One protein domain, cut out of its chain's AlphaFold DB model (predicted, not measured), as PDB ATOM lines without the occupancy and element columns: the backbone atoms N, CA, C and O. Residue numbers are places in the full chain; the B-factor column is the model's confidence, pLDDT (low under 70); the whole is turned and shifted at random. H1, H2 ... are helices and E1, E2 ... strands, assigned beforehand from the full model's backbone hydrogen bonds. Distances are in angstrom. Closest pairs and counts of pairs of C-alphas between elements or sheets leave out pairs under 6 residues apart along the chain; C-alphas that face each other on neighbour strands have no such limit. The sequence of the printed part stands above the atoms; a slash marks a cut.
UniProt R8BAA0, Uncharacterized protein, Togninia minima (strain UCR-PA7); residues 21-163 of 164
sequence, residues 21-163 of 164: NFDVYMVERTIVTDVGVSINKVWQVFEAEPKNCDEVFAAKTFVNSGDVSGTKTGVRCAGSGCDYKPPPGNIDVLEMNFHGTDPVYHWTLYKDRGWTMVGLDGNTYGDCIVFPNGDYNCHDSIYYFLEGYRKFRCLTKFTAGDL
ATOM      1  N   ASN A  21     109.400 169.686 189.800       95.44
ATOM      2  CA  ASN A  21     109.450 168.735 188.710       95.44
ATOM      3  C   ASN A  21     109.755 167.333 189.215       95.44
ATOM      4  O   ASN A  21     110.329 167.149 190.288       95.44
ATOM      5  N   PHE A  22     109.374 166.355 188.406       97.19
ATOM      6  CA  PHE A  22     109.837 164.988 188.554       97.19
ATOM      7  C   PHE A  22     110.059 164.350 187.184       97.19
ATOM      8  O   PHE A  22     109.368 164.653 186.208       97.19
ATOM      9  N   ASP A  23     111.033 163.458 187.130       98.00
ATOM     10  CA  ASP A  23     111.379 162.646 185.983       98.00
ATOM     11  C   ASP A  23     110.785 161.249 186.156       98.00
ATOM     12  O   ASP A  23     110.882 160.646 187.225       98.00
ATOM     13  N   VAL A  24     110.171 160.730 185.097       98.12
ATOM     14  CA  VAL A  24     109.555 159.401 185.059       98.12
ATOM     15  C   VAL A  24     110.472 158.449 184.310       98.12
ATOM     16  O   VAL A  24     110.823 158.699 183.153       98.12
ATOM     17  N   TYR A  25     110.807 157.333 184.946       98.12
ATOM     18  CA  TYR A  25     111.697 156.306 184.419       98.12
ATOM     19  C   TYR A  25     110.958 154.985 184.234       98.12
ATOM     20  O   TYR A  25     110.243 154.544 185.132       98.12
ATOM     21  N   MET A  26     111.180 154.327 183.093       97.69
ATOM     22  CA  MET A  26     110.928 152.890 182.961       97.69
ATOM     23  C   MET A  26     112.190 152.154 183.391       97.69
ATOM     24  O   MET A  26     113.274 152.490 182.921       97.69
ATOM     25  N   VAL A  27     112.055 151.141 184.235       97.19
ATOM     26  CA  VAL A  27     113.179 150.463 184.876       97.19
ATOM     27  C   VAL A  27     113.153 148.980 184.544       97.19
ATOM     28  O   VAL A  27     112.171 148.288 184.831       97.19
ATOM     29  N   GLU A  28     114.240 148.484 183.957       95.94
ATOM     30  CA  GLU A  28     114.511 147.051 183.853       95.94
ATOM     31  C   GLU A  28     115.161 146.590 185.164       95.94
ATOM     32  O   GLU A  28     116.259 147.011 185.529       95.94
ATOM     33  N   ARG A  29     114.437 145.751 185.908       95.19
ATOM     34  CA  ARG A  29     114.866 145.175 187.182       95.19
ATOM     35  C   ARG A  29     115.269 143.729 186.967       95.19
ATOM     36  O   ARG A  29     114.404 142.880 186.747       95.19
ATOM     37  N   THR A  30     116.557 143.454 187.107       95.75
ATOM     38  CA  THR A  30     117.124 142.114 186.964       95.75
ATOM     39  C   THR A  30     117.492 141.557 188.331       95.75
ATOM     40  O   THR A  30     118.202 142.195 189.104       95.75
ATOM     41  N   ILE A  31     117.008 140.354 188.626       93.81
ATOM     42  CA  ILE A  31     117.296 139.607 189.851       93.81
ATOM     43  C   ILE A  31     117.908 138.277 189.447       93.81
ATOM     44  O   ILE A  31     117.278 137.499 188.730       93.81
ATOM     45  N   VAL A  32     119.115 138.009 189.915       93.81
ATOM     46  CA  VAL A  32     119.808 136.740 189.716       93.81
ATOM     47  C   VAL A  32     119.699 135.943 191.008       93.81
ATOM     48  O   VAL A  32     120.121 136.396 192.069       93.81
ATOM     49  N   THR A  33     119.125 134.753 190.920       90.12
ATOM     50  CA  THR A  33     119.028 133.790 192.017       90.12
ATOM     51  C   THR A  33     119.721 132.487 191.620       90.12
ATOM     52  O   THR A  33     120.150 132.303 190.481       90.12
ATOM     53  N   ASP A  34     119.834 131.559 192.563       89.38
ATOM     54  CA  ASP A  34     120.318 130.194 192.326       89.38
ATOM     55  C   ASP A  34     119.475 129.415 191.299       89.38
ATOM     56  O   ASP A  34     119.986 128.522 190.624       89.38
ATOM     57  N   VAL A  35     118.198 129.777 191.149       89.62
ATOM     58  CA  VAL A  35     117.251 129.153 190.213       89.62
ATOM     59  C   VAL A  35     117.154 129.852 188.849       89.62
ATOM     60  O   VAL A  35     116.450 129.354 187.969       89.62
ATOM     61  N   GLY A  36     117.845 130.979 188.636       92.44
ATOM     62  CA  GLY A  36     117.918 131.649 187.333       92.44
ATOM     63  C   GLY A  36     117.869 133.177 187.394       92.44
ATOM     64  O   GLY A  36     118.154 133.794 188.414       92.44
ATOM     65  N   VAL A  37     117.512 133.796 186.264       94.50
ATOM     66  CA  VAL A  37     117.425 135.257 186.117       94.50
ATOM     67  C   VAL A  37     115.967 135.667 185.920       94.50
ATOM     68  O   VAL A  37     115.302 135.197 184.997       94.50
ATOM     69  N   SER A  38     115.469 136.558 186.775       94.19
ATOM     70  CA  SER A  38     114.155 137.190 186.655       94.19
ATOM     71  C   SER A  38     114.321 138.636 186.207       94.19
ATOM     72  O   SER A  38     115.019 139.407 186.862       94.19
ATOM     73  N   ILE A  39     113.657 139.010 185.113       92.88
ATOM     74  CA  ILE A  39     113.632 140.383 184.607       92.88
ATOM     75  C   ILE A  39     112.203 140.902 184.721       92.88
ATOM     76  O   ILE A  39     111.277 140.324 184.154       92.88
ATOM     77  N   ASN A  40     112.021 141.996 185.457       92.62
ATOM     78  CA  ASN A  40     110.737 142.659 185.652       92.62
ATOM     79  C   ASN A  40     110.831 144.125 185.231       92.62
ATOM     80  O   ASN A  40     111.892 144.732 185.315       92.62
ATOM     81  N   LYS A  41     109.705 144.704 184.813       93.50
ATOM     82  CA  LYS A  41     109.629 146.110 184.395       93.50
ATOM     83  C   LYS A  41     108.788 146.895 185.380       93.50
ATOM     84  O   LYS A  41     107.611 146.575 185.580       93.50
ATOM     85  N   VAL A  42     109.388 147.913 185.974       96.44
ATOM     86  CA  VAL A  42     108.742 148.806 186.939       96.44
ATOM     87  C   VAL A  42     108.973 150.253 186.533       96.44
ATOM     88  O   VAL A  42     109.756 150.534 185.634       96.44
ATOM     89  N   TRP A  43     108.284 151.170 187.191       98.06
ATOM     90  CA  TRP A  43     108.466 152.599 187.012       98.06
ATOM     91  C   TRP A  43     109.018 153.213 188.289       98.06
ATOM     92  O   TRP A  43     108.661 152.780 189.385       98.06
ATOM     93  N   GLN A  44     109.866 154.222 188.145       98.12
ATOM     94  CA  GLN A  44     110.369 155.029 189.256       98.12
ATOM     95  C   GLN A  44     110.238 156.511 188.906       98.12
ATOM     96  O   GLN A  44     110.214 156.883 187.727       98.12
ATOM     97  N   VAL A  45     110.126 157.343 189.939       98.06
ATOM     98  CA  VAL A  45     110.065 158.799 189.805       98.06
ATOM     99  C   VAL A  45     111.091 159.453 190.715       98.06
ATOM    100  O   VAL A  45     111.227 159.080 191.880       98.06
ATOM    101  N   PHE A  46     111.791 160.447 190.182       97.81
ATOM    102  CA  PHE A  46     112.824 161.200 190.890       97.81
ATOM    103  C   PHE A  46     112.632 162.688 190.639       97.81
ATOM    104  O   PHE A  46     112.025 163.061 189.643       97.81
ATOM    105  N   GLU A  47     113.132 163.562 191.511       96.00
ATOM    106  CA  GLU A  47     113.060 165.010 191.263       96.00
ATOM    107  C   GLU A  47     113.838 165.371 189.987       96.00
ATOM    108  O   GLU A  47     113.344 166.078 189.114       96.00
ATOM    109  N   ALA A  48     115.032 164.806 189.843       94.31
ATOM    110  CA  ALA A  48     115.874 164.855 188.657       94.31
ATOM    111  C   ALA A  48     116.636 163.524 188.545       94.31
ATOM    112  O   ALA A  48     116.379 162.607 189.318       94.31
ATOM    113  N   GLU A  49     117.579 163.418 187.608       96.12
ATOM    114  CA  GLU A  49     118.459 162.249 187.507       96.12
ATOM    115  C   GLU A  49     119.060 161.881 188.884       96.12
ATOM    116  O   GLU A  49     119.624 162.766 189.545       96.12
ATOM    117  N   PRO A  50     118.908 160.620 189.341       96.75
ATOM    118  CA  PRO A  50     119.339 160.215 190.673       96.75
ATOM    119  C   PRO A  50     120.858 160.320 190.801       96.75
ATOM    120  O   PRO A  50     121.609 159.996 189.881       96.75
ATOM    121  N   LYS A  51     121.333 160.766 191.964       95.69
ATOM    122  CA  LYS A  51     122.753 161.109 192.163       95.69
ATOM    123  C   LYS A  51     123.634 159.893 192.405       95.69
ATOM    124  O   LYS A  51     124.852 159.969 192.245       95.69
ATOM    125  N   ASN A  52     123.040 158.811 192.891       95.81
ATOM    126  CA  ASN A  52     123.724 157.584 193.262       95.81
ATOM    127  C   ASN A  52     122.728 156.422 193.347       95.81
ATOM    128  O   ASN A  52     121.514 156.603 193.271       95.81
ATOM    129  N   CYS A  53     123.261 155.216 193.523       97.00
ATOM    130  CA  CYS A  53     122.442 154.017 193.585       97.00
ATOM    131  C   CYS A  53     121.664 153.857 194.887       97.00
ATOM    132  O   CYS A  53     120.615 153.221 194.866       97.00
ATOM    133  N   ASP A  54     122.103 154.476 195.983       96.00
ATOM    134  CA  ASP A  54     121.343 154.453 197.235       96.00
ATOM    135  C   ASP A  54     119.982 155.141 197.049       96.00
ATOM    136  O   ASP A  54     118.958 154.620 197.487       96.00
ATOM    137  N   GLU A  55     119.946 156.262 196.322       96.19
ATOM    138  CA  GLU A  55     118.706 156.948 195.940       96.19
ATOM    139  C   GLU A  55     117.819 156.065 195.048       96.19
ATOM    140  O   GLU A  55     116.615 155.955 195.282       96.19
ATOM    141  N   VAL A  56     118.413 155.379 194.065       97.56
ATOM    142  CA  VAL A  56     117.692 154.472 193.155       97.56
ATOM    143  C   VAL A  56     117.059 153.298 193.903       97.56
ATOM    144  O   VAL A  56     115.907 152.953 193.634       97.56
ATOM    145  N   PHE A  57     117.787 152.678 194.834       96.00
ATOM    146  CA  PHE A  57     117.294 151.539 195.609       96.00
ATOM    147  C   PHE A  57     116.305 151.945 196.709       96.00
ATOM    148  O   PHE A  57     115.455 151.135 197.079       96.00
ATOM    149  N   ALA A  58     116.384 153.180 197.210       95.12
ATOM    150  CA  ALA A  58     115.432 153.719 198.179       95.12
ATOM    151  C   ALA A  58     114.115 154.194 197.540       95.12
ATOM    152  O   ALA A  58     113.089 154.236 198.222       95.12
ATOM    153  N   ALA A  59     114.123 154.558 196.254       96.62
ATOM    154  CA  ALA A  59     112.940 155.058 195.562       96.62
ATOM    155  C   ALA A  59     111.869 153.975 195.368       96.62
ATOM    156  O   ALA A  59     112.152 152.820 195.033       96.62
ATOM    157  N   LYS A  60     110.602 154.368 195.514       96.44
ATOM    158  CA  LYS A  60     109.465 153.465 195.342       96.44
ATOM    159  C   LYS A  60     109.349 153.018 193.891       96.44
ATOM    160  O   LYS A  60     109.541 153.790 192.953       96.44
ATOM    161  N   THR A  61     108.979 151.756 193.711       96.62
ATOM    162  CA  THR A  61     108.706 151.184 192.392       96.62
ATOM    163  C   THR A  61     107.208 151.050 192.160       96.62
ATOM    164  O   THR A  61     106.498 150.481 192.991       96.62
ATOM    165  N   PHE A  62     106.741 151.480 190.995       97.38
ATOM    166  CA  PHE A  62     105.355 151.347 190.557       97.38
ATOM    167  C   PHE A  62     105.256 150.272 189.478       97.38
ATOM    168  O   PHE A  62     105.989 150.288 188.489       97.38
ATOM    169  N   VAL A  63     104.369 149.298 189.663       95.88
ATOM    170  CA  VAL A  63     104.237 148.177 188.724       95.88
ATOM    171  C   VAL A  63     103.474 148.580 187.467       95.88
ATOM    172  O   VAL A  63     102.596 149.443 187.505       95.88
ATOM    173  N   ASN A  64     103.778 147.904 186.358       94.69
ATOM    174  CA  ASN A  64     102.936 147.955 185.169       94.69
ATOM    175  C   ASN A  64     101.590 147.272 185.447       94.69
ATOM    176  O   ASN A  64     101.558 146.125 185.894       94.69
ATOM    177  N   SER A  65     100.488 147.952 185.142       94.62
ATOM    178  CA  SER A  65      99.134 147.405 185.254       94.62
ATOM    179  C   SER A  65      98.283 147.807 184.051       94.62
ATOM    180  O   SER A  65      98.450 148.882 183.482       94.62
ATOM    181  N   GLY A  66      97.334 146.950 183.665       94.00
ATOM    182  CA  GLY A  66      96.313 147.303 182.672       94.00
ATOM    183  C   GLY A  66      95.259 148.280 183.208       94.00
ATOM    184  O   GLY A  66      94.539 148.889 182.421       94.00
ATOM    185  N   ASP A  67      95.178 148.426 184.532       93.56
ATOM    186  CA  ASP A  67      94.230 149.284 185.238       93.56
ATOM    187  C   ASP A  67      94.863 149.833 186.524       93.56
ATOM    188  O   ASP A  67      95.328 149.069 187.376       93.56
ATOM    189  N   VAL A  68      94.868 151.155 186.656       96.38
ATOM    190  CA  VAL A  68      95.377 151.888 187.827       96.38
ATOM    191  C   VAL A  68      94.308 152.825 188.404       96.38
ATOM    192  O   VAL A  68      94.611 153.812 189.066       96.38
ATOM    193  N   SER A  69      93.029 152.526 188.151       91.06
ATOM    194  CA  SER A  69      91.894 153.303 188.653       91.06
ATOM    195  C   SER A  69      91.577 153.052 190.130       91.06
ATOM    196  O   SER A  69      91.912 152.017 190.718       91.06
ATOM    197  N   GLY A  70      90.897 154.025 190.745       92.06
ATOM    198  CA  GLY A  70      90.526 153.978 192.156       92.06
ATOM    199  C   GLY A  70      91.760 153.938 193.057       92.06
ATOM    200  O   GLY A  70      92.644 154.785 192.956       92.06
ATOM    201  N   THR A  71      91.831 152.934 193.929       93.44
ATOM    202  CA  THR A  71      92.921 152.790 194.907       93.44
ATOM    203  C   THR A  71      94.142 152.030 194.372       93.44
ATOM    204  O   THR A  71      95.093 151.789 195.116       93.44
ATOM    205  N   LYS A  72      94.139 151.617 193.097       95.56
ATOM    206  CA  LYS A  72      95.185 150.768 192.510       95.56
ATOM    207  C   LYS A  72      96.409 151.588 192.104       95.56
ATOM    208  O   LYS A  72      96.437 152.194 191.041       95.56
ATOM    209  N   THR A  73      97.446 151.548 192.932       96.00
ATOM    210  CA  THR A  73      98.741 152.178 192.646       96.00
ATOM    211  C   THR A  73      99.498 151.440 191.539       96.00
ATOM    212  O   THR A  73      99.568 150.209 191.533       96.00
ATOM    213  N   GLY A  74     100.100 152.184 190.616       97.38
ATOM    214  CA  GLY A  74     100.862 151.639 189.500       97.38
ATOM    215  C   GLY A  74     100.929 152.599 188.322       97.38
ATOM    216  O   GLY A  74     100.527 153.760 188.408       97.38
ATOM    217  N   VAL A  75     101.410 152.085 187.195       98.25
ATOM    218  CA  VAL A  75     101.411 152.802 185.921       98.25
ATOM    219  C   VAL A  75     100.804 151.915 184.845       98.25
ATOM    220  O   VAL A  75     101.186 150.755 184.675       98.25
ATOM    221  N   ARG A  76      99.866 152.472 184.090       97.94
ATOM    222  CA  ARG A  76      99.380 151.907 182.840       97.94
ATOM    223  C   ARG A  76     100.024 152.664 181.691       97.94
ATOM    224  O   ARG A  76      99.975 153.888 181.629       97.94
ATOM    225  N   CYS A  77     100.577 151.919 180.744       98.12
ATOM    226  CA  CYS A  77     101.183 152.480 179.548       98.12
ATOM    227  C   CYS A  77     100.574 151.839 178.298       98.12
ATOM    228  O   CYS A  77     100.398 150.621 178.241       98.12
ATOM    229  N   ALA A  78     100.255 152.659 177.299       98.12
ATOM    230  CA  ALA A  78      99.846 152.220 175.970       98.12
ATOM    231  C   ALA A  78     100.704 152.889 174.886       98.12
ATOM    232  O   ALA A  78     101.110 154.039 175.038       98.12
ATOM    233  N   GLY A  79     100.953 152.169 173.791       97.56
ATOM    234  CA  GLY A  79     101.828 152.591 172.691       97.56
ATOM    235  C   GLY A  79     103.120 151.770 172.619       97.56
ATOM    236  O   GLY A  79     103.461 151.018 173.534       97.56
ATOM    237  N   SER A  80     103.861 151.892 171.517       97.00
ATOM    238  CA  SER A  80     105.100 151.123 171.300       97.00
ATOM    239  C   SER A  80     106.303 151.655 172.091       97.00
ATOM    240  O   SER A  80     107.359 151.027 172.101       97.00
ATOM    241  N   GLY A  81     106.146 152.790 172.780       96.06
ATOM    242  CA  GLY A  81     107.144 153.380 173.675       96.06
ATOM    243  C   GLY A  81     107.139 152.831 175.109       96.06
ATOM    244  O   GLY A  81     107.976 153.237 175.909       96.06
ATOM    245  N   CYS A  82     106.214 151.925 175.443       94.75
ATOM    246  CA  CYS A  82     105.979 151.413 176.804       94.75
ATOM    247  C   CYS A  82     106.980 150.366 177.296       94.75
ATOM    248  O   CYS A  82     106.709 149.646 178.251       94.75
ATOM    249  N   ASP A  83     108.124 150.265 176.636       92.69
ATOM    250  CA  ASP A  83     109.223 149.410 177.050       92.69
ATOM    251  C   ASP A  83     110.462 150.276 177.321       92.69
ATOM    252  O   ASP A  83     110.483 151.475 177.025       92.69
ATOM    253  N   TYR A  84     111.508 149.699 177.897       87.31
ATOM    254  CA  TYR A  84     112.653 150.463 178.387       87.31
ATOM    255  C   TYR A  84     113.512 151.064 177.255       87.31
ATOM    256  O   TYR A  84     113.827 152.250 177.308       87.31
ATOM    257  N   LYS A  85     113.778 150.326 176.169       86.81
ATOM    258  CA  LYS A  85     114.566 150.794 175.002       86.81
ATOM    259  C   LYS A  85     113.824 151.681 173.986       86.81
ATOM    260  O   LYS A  85     114.456 152.576 173.428       86.81
ATOM    261  N   PRO A  86     112.536 151.448 173.666       93.62
ATOM    262  CA  PRO A  86     111.832 152.260 172.683       93.62
ATOM    263  C   PRO A  86     111.785 153.758 173.033       93.62
ATOM    264  O   PRO A  86     111.721 154.115 174.218       93.62
ATOM    265  N   PRO A  87     111.757 154.645 172.016       95.00
ATOM    266  CA  PRO A  87     111.643 156.082 172.225       95.00
ATOM    267  C   PRO A  87     110.402 156.445 173.059       95.00
ATOM    268  O   PRO A  87     109.306 155.976 172.740       95.00
ATOM    269  N   PRO A  88     110.517 157.331 174.067       96.19
ATOM    270  CA  PRO A  88     109.379 157.699 174.911       96.19
ATOM    271  C   PRO A  88     108.251 158.381 174.127       96.19
ATOM    272  O   PRO A  88     107.083 158.215 174.453       96.19
ATOM    273  N   GLY A  89     108.579 159.083 173.036       97.06
ATOM    274  CA  GLY A  89     107.583 159.694 172.145       97.06
ATOM    275  C   GLY A  89     106.671 158.694 171.419       97.06
ATOM    276  O   GLY A  89     105.706 159.111 170.779       97.06
ATOM    277  N   ASN A  90     106.950 157.391 171.508       97.88
ATOM    278  CA  ASN A  90     106.091 156.321 170.999       97.88
ATOM    279  C   ASN A  90     105.096 155.790 172.042       97.88
ATOM    280  O   ASN A  90     104.327 154.877 171.742       97.88
ATOM    281  N   ILE A  91     105.124 156.301 173.272       98.44
ATOM    282  CA  ILE A  91     104.007 156.139 174.203       98.44
ATOM    283  C   ILE A  91     102.843 156.935 173.607       98.44
ATOM    284  O   ILE A  91     103.067 157.989 173.019       98.44
ATOM    285  N   ASP A  92     101.621 156.437 173.729       98.44
ATOM    286  CA  ASP A  92     100.401 157.142 173.323       98.44
ATOM    287  C   ASP A  92      99.612 157.607 174.553       98.44
ATOM    288  O   ASP A  92      99.071 158.714 174.564       98.44
ATOM    289  N   VAL A  93      99.599 156.782 175.610       98.31
ATOM    290  CA  VAL A  93      98.969 157.080 176.903       98.31
ATOM    291  C   VAL A  93      99.874 156.611 178.037       98.31
ATOM    292  O   VAL A  93     100.329 155.466 178.028       98.31
ATOM    293  N   LEU A  94     100.077 157.472 179.033       98.50
ATOM    294  CA  LEU A  94     100.695 157.114 180.307       98.50
ATOM    295  C   LEU A  94      99.764 157.529 181.447       98.50
ATOM    296  O   LEU A  94      99.610 158.713 181.725       98.50
ATOM    297  N   GLU A  95      99.128 156.562 182.088       98.56
ATOM    298  CA  GLU A  95      98.267 156.773 183.249       98.56
ATOM    299  C   GLU A  95      99.025 156.326 184.501       98.56
ATOM    300  O   GLU A  95      99.472 155.184 184.596       98.56
ATOM    301  N   MET A  96      99.203 157.234 185.450       98.38
ATOM    302  CA  MET A  96     100.017 157.049 186.646       98.38
ATOM    303  C   MET A  96      99.135 157.245 187.870       98.38
ATOM    304  O   MET A  96      98.497 158.287 187.990       98.38
ATOM    305  N   ASN A  97      99.129 156.278 188.782       97.94
ATOM    306  CA  ASN A  97      98.518 156.403 190.099       97.94
ATOM    307  C   ASN A  97      99.591 156.100 191.147       97.94
ATOM    308  O   ASN A  97      99.927 154.938 191.379       97.94
ATOM    309  N   PHE A  98     100.161 157.142 191.747       96.69
ATOM    310  CA  PHE A  98     101.235 157.011 192.735       96.69
ATOM    311  C   PHE A  98     100.704 156.861 194.168       96.69
ATOM    312  O   PHE A  98     101.379 156.295 195.033       96.69
ATOM    313  N   HIS A  99      99.469 157.310 194.397       94.31
ATOM    314  CA  HIS A  99      98.750 157.177 195.654       94.31
ATOM    315  C   HIS A  99      97.242 157.249 195.380       94.31
ATOM    316  O   HIS A  99      96.724 158.281 194.953       94.31
ATOM    317  N   GLY A 100      96.540 156.135 195.602       86.69
ATOM    318  CA  GLY A 100      95.118 155.994 195.265       86.69
ATOM    319  C   GLY A 100      94.151 156.395 196.387       86.69
ATOM    320  O   GLY A 100      92.948 156.168 196.272       86.69
ATOM    321  N   THR A 101      94.667 156.944 197.484       89.56
ATOM    322  CA  THR A 101      93.913 157.432 198.651       89.56
ATOM    323  C   THR A 101      94.267 158.888 198.930       89.56
ATOM    324  O   THR A 101      95.257 159.369 198.408       89.56
ATOM    325  N   ASP A 102      93.459 159.616 199.703       89.38
ATOM    326  CA  ASP A 102      93.677 161.051 199.949       89.38
ATOM    327  C   ASP A 102      95.037 161.323 200.638       89.38
ATOM    328  O   ASP A 102      95.297 160.719 201.686       89.38
ATOM    329  N   PRO A 103      95.918 162.190 200.087       91.19
ATOM    330  CA  PRO A 103      95.780 162.933 198.825       91.19
ATOM    331  C   PRO A 103      96.005 162.067 197.578       91.19
ATOM    332  O   PRO A 103      97.033 161.408 197.450       91.19
ATOM    333  N   VAL A 104      95.066 162.101 196.626       94.38
ATOM    334  CA  VAL A 104      95.144 161.276 195.407       94.38
ATOM    335  C   VAL A 104      96.141 161.862 194.404       94.38
ATOM    336  O   VAL A 104      95.995 163.005 193.968       94.38
ATOM    337  N   TYR A 105      97.099 161.041 193.973       96.81
ATOM    338  CA  TYR A 105      98.104 161.377 192.959       96.81
ATOM    339  C   TYR A 105      97.916 160.512 191.719       96.81
ATOM    340  O   TYR A 105      98.657 159.556 191.482       96.81
ATOM    341  N   HIS A 106      96.877 160.842 190.949       97.75
ATOM    342  CA  HIS A 106      96.491 160.116 189.744       97.75
ATOM    343  C   HIS A 106      96.357 161.070 188.563       97.75
ATOM    344  O   HIS A 106      95.484 161.941 188.557       97.75
ATOM    345  N   TRP A 107      97.204 160.871 187.555       97.94
ATOM    346  CA  TRP A 107      97.181 161.649 186.323       97.94
ATOM    347  C   TRP A 107      97.338 160.789 185.079       97.94
ATOM    348  O   TRP A 107      97.979 159.740 185.104       97.94
ATOM    349  N   THR A 108      96.815 161.290 183.967       98.44
ATOM    350  CA  THR A 108      96.984 160.684 182.650       98.44
ATOM    351  C   THR A 108      97.613 161.676 181.688       98.44
ATOM    352  O   THR A 108      97.161 162.816 181.571       98.44
ATOM    353  N   LEU A 109      98.641 161.216 180.979       98.44
ATOM    354  CA  LEU A 109      99.299 161.922 179.892       98.44
ATOM    355  C   LEU A 109      98.839 161.321 178.566       98.44
ATOM    356  O   LEU A 109      98.902 160.104 178.379       98.44
ATOM    357  N   TYR A 110      98.424 162.176 177.636       97.88
ATOM    358  CA  TYR A 110      98.009 161.771 176.296       97.88
ATOM    359  C   TYR A 110      98.891 162.433 175.240       97.88
ATOM    360  O   TYR A 110      99.060 163.656 175.240       97.88
ATOM    361  N   LYS A 111      99.413 161.638 174.303       97.81
ATOM    362  CA  LYS A 111     100.264 162.129 173.212       97.81
ATOM    363  C   LYS A 111      99.558 163.140 172.319       97.81
ATOM    364  O   LYS A 111     100.125 164.175 171.979       97.81
ATOM    365  N   ASP A 112      98.319 162.842 171.950       97.25
ATOM    366  CA  ASP A 112      97.480 163.678 171.086       97.25
ATOM    367  C   ASP A 112      97.023 164.982 171.763       97.25
ATOM    368  O   ASP A 112      96.495 165.869 171.095       97.25
ATOM    369  N   ARG A 113      97.275 165.130 173.068       95.25
ATOM    370  CA  ARG A 113      97.007 166.342 173.855       95.25
ATOM    371  C   ARG A 113      98.284 167.023 174.342       95.25
ATOM    372  O   ARG A 113      98.238 167.791 175.292       95.25
ATOM    373  N   GLY A 114      99.426 166.724 173.722       96.62
ATOM    374  CA  GLY A 114     100.689 167.385 174.044       96.62
ATOM    375  C   GLY A 114     101.248 167.046 175.427       96.62
ATOM    376  O   GLY A 114     102.040 167.824 175.940       96.62
ATOM    377  N   TRP A 115     100.873 165.895 176.004       97.94
ATOM    378  CA  TRP A 115     101.402 165.390 177.281       97.94
ATOM    379  C   TRP A 115     101.060 166.216 178.526       97.94
ATOM    380  O   TRP A 115     101.744 166.127 179.547       97.94
ATOM    381  N   THR A 116      99.963 166.966 178.476       97.56
ATOM    382  CA  THR A 116      99.396 167.623 179.656       97.56
ATOM    383  C   THR A 116      99.032 166.603 180.740       97.56
ATOM    384  O   THR A 116      98.499 165.528 180.449       97.56
ATOM    385  N   MET A 117      99.309 166.950 181.998       97.44
ATOM    386  CA  MET A 117      99.069 166.106 183.165       97.44
ATOM    387  C   MET A 117      97.644 166.303 183.688       97.44
ATOM    388  O   MET A 117      97.373 167.220 184.468       97.44
ATOM    389  N   VAL A 118      96.719 165.456 183.227       97.88
ATOM    390  CA  VAL A 118      95.279 165.581 183.505       97.88
ATOM    391  C   VAL A 118      94.870 164.682 184.668       97.88
ATOM    392  O   VAL A 118      95.132 163.482 184.632       97.88
ATOM    393  N   GLY A 119      94.226 165.247 185.690       96.88
ATOM    394  CA  GLY A 119      93.714 164.507 186.847       96.88
ATOM    395  C   GLY A 119      92.372 163.812 186.596       96.88
ATOM    396  O   GLY A 119      91.717 164.023 185.575       96.88
ATOM    397  N   LEU A 120      91.926 163.012 187.570       95.94
ATOM    398  CA  LEU A 120      90.612 162.341 187.553       95.94
ATOM    399  C   LEU A 120      89.419 163.309 187.487       95.94
ATOM    400  O   LEU A 120      88.341 162.943 187.027       95.94
ATOM    401  N   ASP A 121      89.615 164.540 187.949       95.50
ATOM    402  CA  ASP A 121      88.644 165.636 187.914       95.50
ATOM    403  C   ASP A 121      88.615 166.381 186.565       95.50
ATOM    404  O   ASP A 121      87.835 167.315 186.390       95.50
ATOM    405  N   GLY A 122      89.466 165.986 185.612       95.75
ATOM    406  CA  GLY A 122      89.617 166.633 184.313       95.75
ATOM    407  C   GLY A 122      90.444 167.920 184.336       95.75
ATOM    408  O   GLY A 122      90.638 168.522 183.279       95.75
ATOM    409  N   ASN A 123      90.960 168.344 185.494       96.81
ATOM    410  CA  ASN A 123      91.811 169.525 185.593       96.81
ATOM    411  C   ASN A 123      93.250 169.215 185.170       96.81
ATOM    412  O   ASN A 123      93.727 168.082 185.242       96.81
ATOM    413  N   THR A 124      93.958 170.261 184.749       96.81
ATOM    414  CA  THR A 124      95.389 170.199 184.439       96.81
ATOM    415  C   THR A 124      96.211 170.510 185.682       96.81
ATOM    416  O   THR A 124      95.990 171.523 186.344       96.81
ATOM    417  N   TYR A 125      97.187 169.655 185.971       96.00
ATOM    418  CA  TYR A 125      98.066 169.765 187.136       96.00
ATOM    419  C   TYR A 125      99.520 170.075 186.781       96.00
ATOM    420  O   TYR A 125     100.362 170.193 187.670       96.00
ATOM    421  N   GLY A 126      99.820 170.206 185.497       95.81
ATOM    422  CA  GLY A 126     101.156 170.430 184.981       95.81
ATOM    423  C   GLY A 126     101.261 169.942 183.548       95.81
ATOM    424  O   GLY A 126     100.284 169.462 182.970       95.81
ATOM    425  N   ASP A 127     102.467 170.012 183.011       96.81
ATOM    426  CA  ASP A 127     102.779 169.533 181.673       96.81
ATOM    427  C   ASP A 127     104.014 168.652 181.730       96.81
ATOM    428  O   ASP A 127     104.982 168.953 182.432       96.81
ATOM    429  N   CYS A 128     103.983 167.558 180.981       97.94
ATOM    430  CA  CYS A 128     105.134 166.694 180.826       97.94
ATOM    431  C   CYS A 128     105.726 166.860 179.432       97.94
ATOM    432  O   CYS A 128     105.031 167.103 178.453       97.94
ATOM    433  N   ILE A 129     107.036 166.698 179.330       97.38
ATOM    434  CA  ILE A 129     107.752 166.688 178.061       97.38
ATOM    435  C   ILE A 129     108.456 165.352 177.904       97.38
ATOM    436  O   ILE A 129     108.968 164.791 178.873       97.38
ATOM    437  N   VAL A 130     108.491 164.842 176.672       97.88
ATOM    438  CA  VAL A 130     109.354 163.711 176.321       97.88
ATOM    439  C   VAL A 130     110.787 164.140 176.613       97.88
ATOM    440  O   VAL A 130     111.303 165.067 175.989       97.88
ATOM    441  N   PHE A 131     111.411 163.491 177.591       96.94
ATOM    442  CA  PHE A 131     112.685 163.930 178.149       96.94
ATOM    443  C   PHE A 131     113.663 162.753 178.213       96.94
ATOM    444  O   PHE A 131     113.971 162.260 179.294       96.94
ATOM    445  N   PRO A 132     114.121 162.244 177.054       91.81
ATOM    446  CA  PRO A 132     115.054 161.125 177.012       91.81
ATOM    447  C   PRO A 132     116.446 161.537 177.521       91.81
ATOM    448  O   PRO A 132     116.716 162.726 177.744       91.81
ATOM    449  N   ASN A 133     117.346 160.556 177.623       89.06
ATOM    450  CA  ASN A 133     118.710 160.668 178.164       89.06
ATOM    451  C   ASN A 133     118.725 160.806 179.697       89.06
ATOM    452  O   ASN A 133     117.686 161.049 180.288       89.06
ATOM    453  N   GLY A 134     119.884 160.675 180.345       90.75
ATOM    454  CA  GLY A 134     119.960 160.658 181.816       90.75
ATOM    455  C   GLY A 134     119.509 159.330 182.425       90.75
ATOM    456  O   GLY A 134     118.863 159.301 183.474       90.75
ATOM    457  N   ASP A 135     119.793 158.249 181.698       95.31
ATOM    458  CA  ASP A 135     119.593 156.875 182.133       95.31
ATOM    459  C   ASP A 135     120.598 156.536 183.243       95.31
ATOM    460  O   ASP A 135     121.720 157.046 183.251       95.31
ATOM    461  N   TYR A 136     120.221 155.645 184.155       96.81
ATOM    462  CA  TYR A 136     121.106 155.164 185.215       96.81
ATOM    463  C   TYR A 136     121.251 153.648 185.167       96.81
ATOM    464  O   TYR A 136     120.356 152.925 184.728       96.81
ATOM    465  N   ASN A 137     122.381 153.166 185.678       96.81
ATOM    466  CA  ASN A 137     122.634 151.749 185.883       96.81
ATOM    467  C   ASN A 137     123.167 151.546 187.299       96.81
ATOM    468  O   ASN A 137     124.250 152.032 187.637       96.81
ATOM    469  N   CYS A 138     122.387 150.847 188.114       97.06
ATOM    470  CA  CYS A 138     122.704 150.580 189.503       97.06
ATOM    471  C   CYS A 138     122.693 149.092 189.790       97.06
ATOM    472  O   CYS A 138     121.782 148.372 189.388       97.06
ATOM    473  N   HIS A 139     123.705 148.643 190.523       94.81
ATOM    474  CA  HIS A 139     123.852 147.259 190.936       94.81
ATOM    475  C   HIS A 139     124.032 147.187 192.449       94.81
ATOM    476  O   HIS A 139     124.838 147.916 193.024       94.81
ATOM    477  N   ASP A 140     123.273 146.299 193.079       89.88
ATOM    478  CA  ASP A 140     123.495 145.862 194.446       89.88
ATOM    479  C   ASP A 140     124.025 144.431 194.377       89.88
ATOM    480  O   ASP A 140     123.301 143.474 194.079       89.88
ATOM    481  N   SER A 141     125.335 144.301 194.593       86.94
ATOM    482  CA  SER A 141     126.105 143.081 194.344       86.94
ATOM    483  C   SER A 141     125.998 142.576 192.890       86.94
ATOM    484  O   SER A 141     125.685 143.321 191.966       86.94
ATOM    485  N   ILE A 142     126.298 141.292 192.673       84.69
ATOM    486  CA  ILE A 142     126.141 140.615 191.376       84.69
ATOM    487  C   ILE A 142     124.718 140.079 191.147       84.69
ATOM    488  O   ILE A 142     124.464 139.462 190.113       84.69
ATOM    489  N   TYR A 143     123.812 140.254 192.114       91.44
ATOM    490  CA  TYR A 143     122.500 139.603 192.115       91.44
ATOM    491  C   TYR A 143     121.330 140.529 191.793       91.44
ATOM    492  O   TYR A 143     120.248 140.033 191.480       91.44
ATOM    493  N   TYR A 144     121.508 141.846 191.863       93.94
ATOM    494  CA  TYR A 144     120.399 142.778 191.716       93.94
ATOM    495  C   TYR A 144     120.802 144.012 190.916       93.94
ATOM    496  O   TYR A 144     121.726 144.726 191.292       93.94
ATOM    497  N   PHE A 145     120.096 144.264 189.814       96.19
ATOM    498  CA  PHE A 145     120.378 145.365 188.894       96.19
ATOM    499  C   PHE A 145     119.103 146.163 188.622       96.19
ATOM    500  O   PHE A 145     118.039 145.582 188.388       96.19
ATOM    501  N   LEU A 146     119.229 147.487 188.619       97.25
ATOM    502  CA  LEU A 146     118.207 148.436 188.200       97.25
ATOM    503  C   LEU A 146     118.786 149.331 187.106       97.25
ATOM    504  O   LEU A 146     119.674 150.148 187.355       97.25
ATOM    505  N   GLU A 147     118.251 149.183 185.901       97.12
ATOM    506  CA  GLU A 147     118.568 150.042 184.763       97.12
ATOM    507  C   GLU A 147     117.371 150.936 184.467       97.12
ATOM    508  O   GLU A 147     116.323 150.458 184.028       97.12
ATOM    509  N   GLY A 148     117.506 152.228 184.751       97.50
ATOM    510  CA  GLY A 148     116.449 153.209 184.551       97.50
ATOM    511  C   GLY A 148     116.629 153.974 183.256       97.50
ATOM    512  O   GLY A 148     117.689 154.533 183.002       97.50
ATOM    513  N   TYR A 149     115.552 154.064 182.485       97.25
ATOM    514  CA  TYR A 149     115.504 154.736 181.194       97.25
ATOM    515  C   TYR A 149     114.529 155.908 181.269       97.25
ATOM    516  O   TYR A 149     113.320 155.698 181.452       97.25
ATOM    517  N   ARG A 150     115.031 157.143 181.144       97.69
ATOM    518  CA  ARG A 150     114.205 158.341 181.355       97.69
ATOM    519  C   ARG A 150     113.194 158.505 180.225       97.69
ATOM    520  O   ARG A 150     113.532 158.433 179.041       97.69
ATOM    521  N   LYS A 151     111.929 158.725 180.584       98.00
ATOM    522  CA  LYS A 151     110.817 158.859 179.633       98.00
ATOM    523  C   LYS A 151     110.304 160.287 179.557       98.00
ATOM    524  O   LYS A 151     110.295 160.879 178.476       98.00
ATOM    525  N   PHE A 152     109.910 160.842 180.697       98.25
ATOM    526  CA  PHE A 152     109.298 162.164 180.774       98.25
ATOM    527  C   PHE A 152     109.926 163.000 181.876       98.25
ATOM    528  O   PHE A 152     110.377 162.456 182.877       98.25
ATOM    529  N   ARG A 153     109.879 164.319 181.700       98.00
ATOM    530  CA  ARG A 153     109.986 165.297 182.783       98.00
ATOM    531  C   ARG A 153     108.653 166.005 182.906       98.00
ATOM    532  O   ARG A 153     108.182 166.558 181.917       98.00
ATOM    533  N   CYS A 154     108.075 166.004 184.094       97.94
ATOM    534  CA  CYS A 154     106.819 166.672 184.399       97.94
ATOM    535  C   CYS A 154     107.085 167.929 185.222       97.94
ATOM    536  O   CYS A 154     107.770 167.867 186.240       97.94
ATOM    537  N   LEU A 155     106.553 169.064 184.772       96.88
ATOM    538  CA  LEU A 155     106.602 170.352 185.457       96.88
ATOM    539  C   LEU A 155     105.260 170.570 186.152       96.88
ATOM    540  O   LEU A 155     104.216 170.623 185.501       96.88
ATOM    541  N   THR A 156     105.272 170.645 187.476       95.56
ATOM    542  CA  THR A 156     104.054 170.673 188.291       95.56
ATOM    543  C   THR A 156     104.322 171.345 189.644       95.56
ATOM    544  O   THR A 156     105.402 171.862 189.900       95.56
ATOM    545  N   LYS A 157     103.331 171.369 190.533       94.25
ATOM    546  CA  LYS A 157     103.499 171.761 191.938       94.25
ATOM    547  C   LYS A 157     103.886 170.593 192.853       94.25
ATOM    548  O   LYS A 157     104.276 170.844 193.985       94.25
ATOM    549  N   PHE A 158     103.728 169.351 192.390       95.00
ATOM    550  CA  PHE A 158     104.031 168.148 193.167       95.00
ATOM    551  C   PHE A 158     105.500 167.757 193.010       95.00
ATOM    552  O   PHE A 158     106.046 167.756 191.906       95.00
ATOM    553  N   THR A 159     106.143 167.427 194.117       94.69
ATOM    554  CA  THR A 159     107.534 166.978 194.166       94.69
ATOM    555  C   THR A 159     107.607 165.461 194.039       94.69
ATOM    556  O   THR A 159     106.655 164.766 194.373       94.69
ATOM    557  N   ALA A 160     108.757 164.912 193.639       94.19
ATOM    558  CA  ALA A 160     108.956 163.460 193.687       94.19
ATOM    559  C   ALA A 160     108.807 162.885 195.111       94.19
ATOM    560  O   ALA A 160     108.429 161.725 195.260       94.19
ATOM    561  N   GLY A 161     109.057 163.691 196.150       93.94
ATOM    562  CA  GLY A 161     108.824 163.310 197.545       93.94
ATOM    563  C   GLY A 161     107.344 163.136 197.895       93.94
ATOM    564  O   GLY A 161     107.028 162.296 198.724       93.94
ATOM    565  N   ASP A 162     106.436 163.861 197.232       93.94
ATOM    566  CA  ASP A 162     104.991 163.655 197.404       93.94
ATOM    567  C   ASP A 162     104.534 162.314 196.805       93.94
ATOM    568  O   ASP A 162     103.543 161.737 197.247       93.94
ATOM    569  N   LEU A 163     105.238 161.829 195.775       93.81
ATOM    570  CA  LEU A 163     104.834 160.662 194.983       93.81
ATOM    571  C   LEU A 163     105.361 159.332 195.539       93.81
ATOM    572  O   LEU A 163     104.753 158.287 195.287       93.81
TER     573      LEU A 163
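What this domain is: This is residues 21 to 163 of the 164 residues of an uncharacterized protein of Togninia minima (strain UCR-PA7) (UniProt R8BAA0). The strands ring a small, nearly closed barrel of E1, E9, E7, E6, E5, E4 and E3, with the last part of E2 facing E3 across a loose seam. Beyond the barrel, E1, E2, E8 and the first part of E9 run on as a long curved ribbon that curls round H1, while the short H2 caps one end of the barrel. The printed part has 143 residues with nine named strands and two named helices, H1 coming between E2 and E3 along the chain and H2 after E9; it is mostly strand, in one branched sheet whose neighbour pairs are antiparallel and in which E9 has three neighbours, E1, E7 and E8. It is compact, with a radius of gyration of the C-alphas of 14.8 A, yet elongated, spanning 48 by 31 by 29 A.

How they stand to each other: E1, residues 21 to 33, and E2, residues 36 to 46, form a hairpin, with N 27 and O 42 2.8 A apart, within hydrogen-bond range. E2 bends by 54 degrees at residue 43, and its residues 42 to 43 pair antiparallel with residues 62 to 63. H1, residues 53 to 58, is on the sheet, which curls round it. E3, residues 74 to 79, E4, residues 91 to 99, E5, residues 105 to 110, E6, residues 116 to 119, and E7, residues 124 to 130, form a meander, each strand the antiparallel neighbour of the one before. Its N and O pairs within range include N 76 and O 95, 2.8 A, N 96 and O 107, 2.8 A, N 108 and O 118, 2.8 A, and N 117 and O 126, 2.9 A. The closest C-alphas of E2 and E3, Trp 43 and Val 75, are 7.1 A apart. E8, residues 136 to 140, is an edge strand; its closest C-alpha to H1 is Cys 138, 5.3 A from that of Cys 53. E9, residues 144 to 156, bends by 64 degrees at residue 151 and has E1 on one side, with N 28 and O 147 at 2.9 A, and on the other side E8, with N 146 and O 138 at 2.8 A, and E7, with N 129 and O 153 at 2.8 A. H2, residues 160 to 163, is on the sheet at a height of 6.3 A, over none of its strands; the C-alphas of Phe 46 and Ala 160 are 5.3 A apart. Every O i to N i+4 pair of H1 is within range; H2 is too short for one.

Where its parts are: E1 is 36.4 A long from C-alpha 21 at (109.450, 168.735, 188.710), E2 30.2 A, E4 22.1 A, and E9 32.5 A, ending with C-alpha 156 at (104.054, 170.673, 188.291).

The domain as a whole: The C-alphas farthest apart, those of Asp 34 and Asn 123, are 49.0 A apart. The printed part has no cut. The links H1 to E3 and E3 to E4 are long. Mean pLDDT of the printed part is 95.5, and no printed residue is under 70.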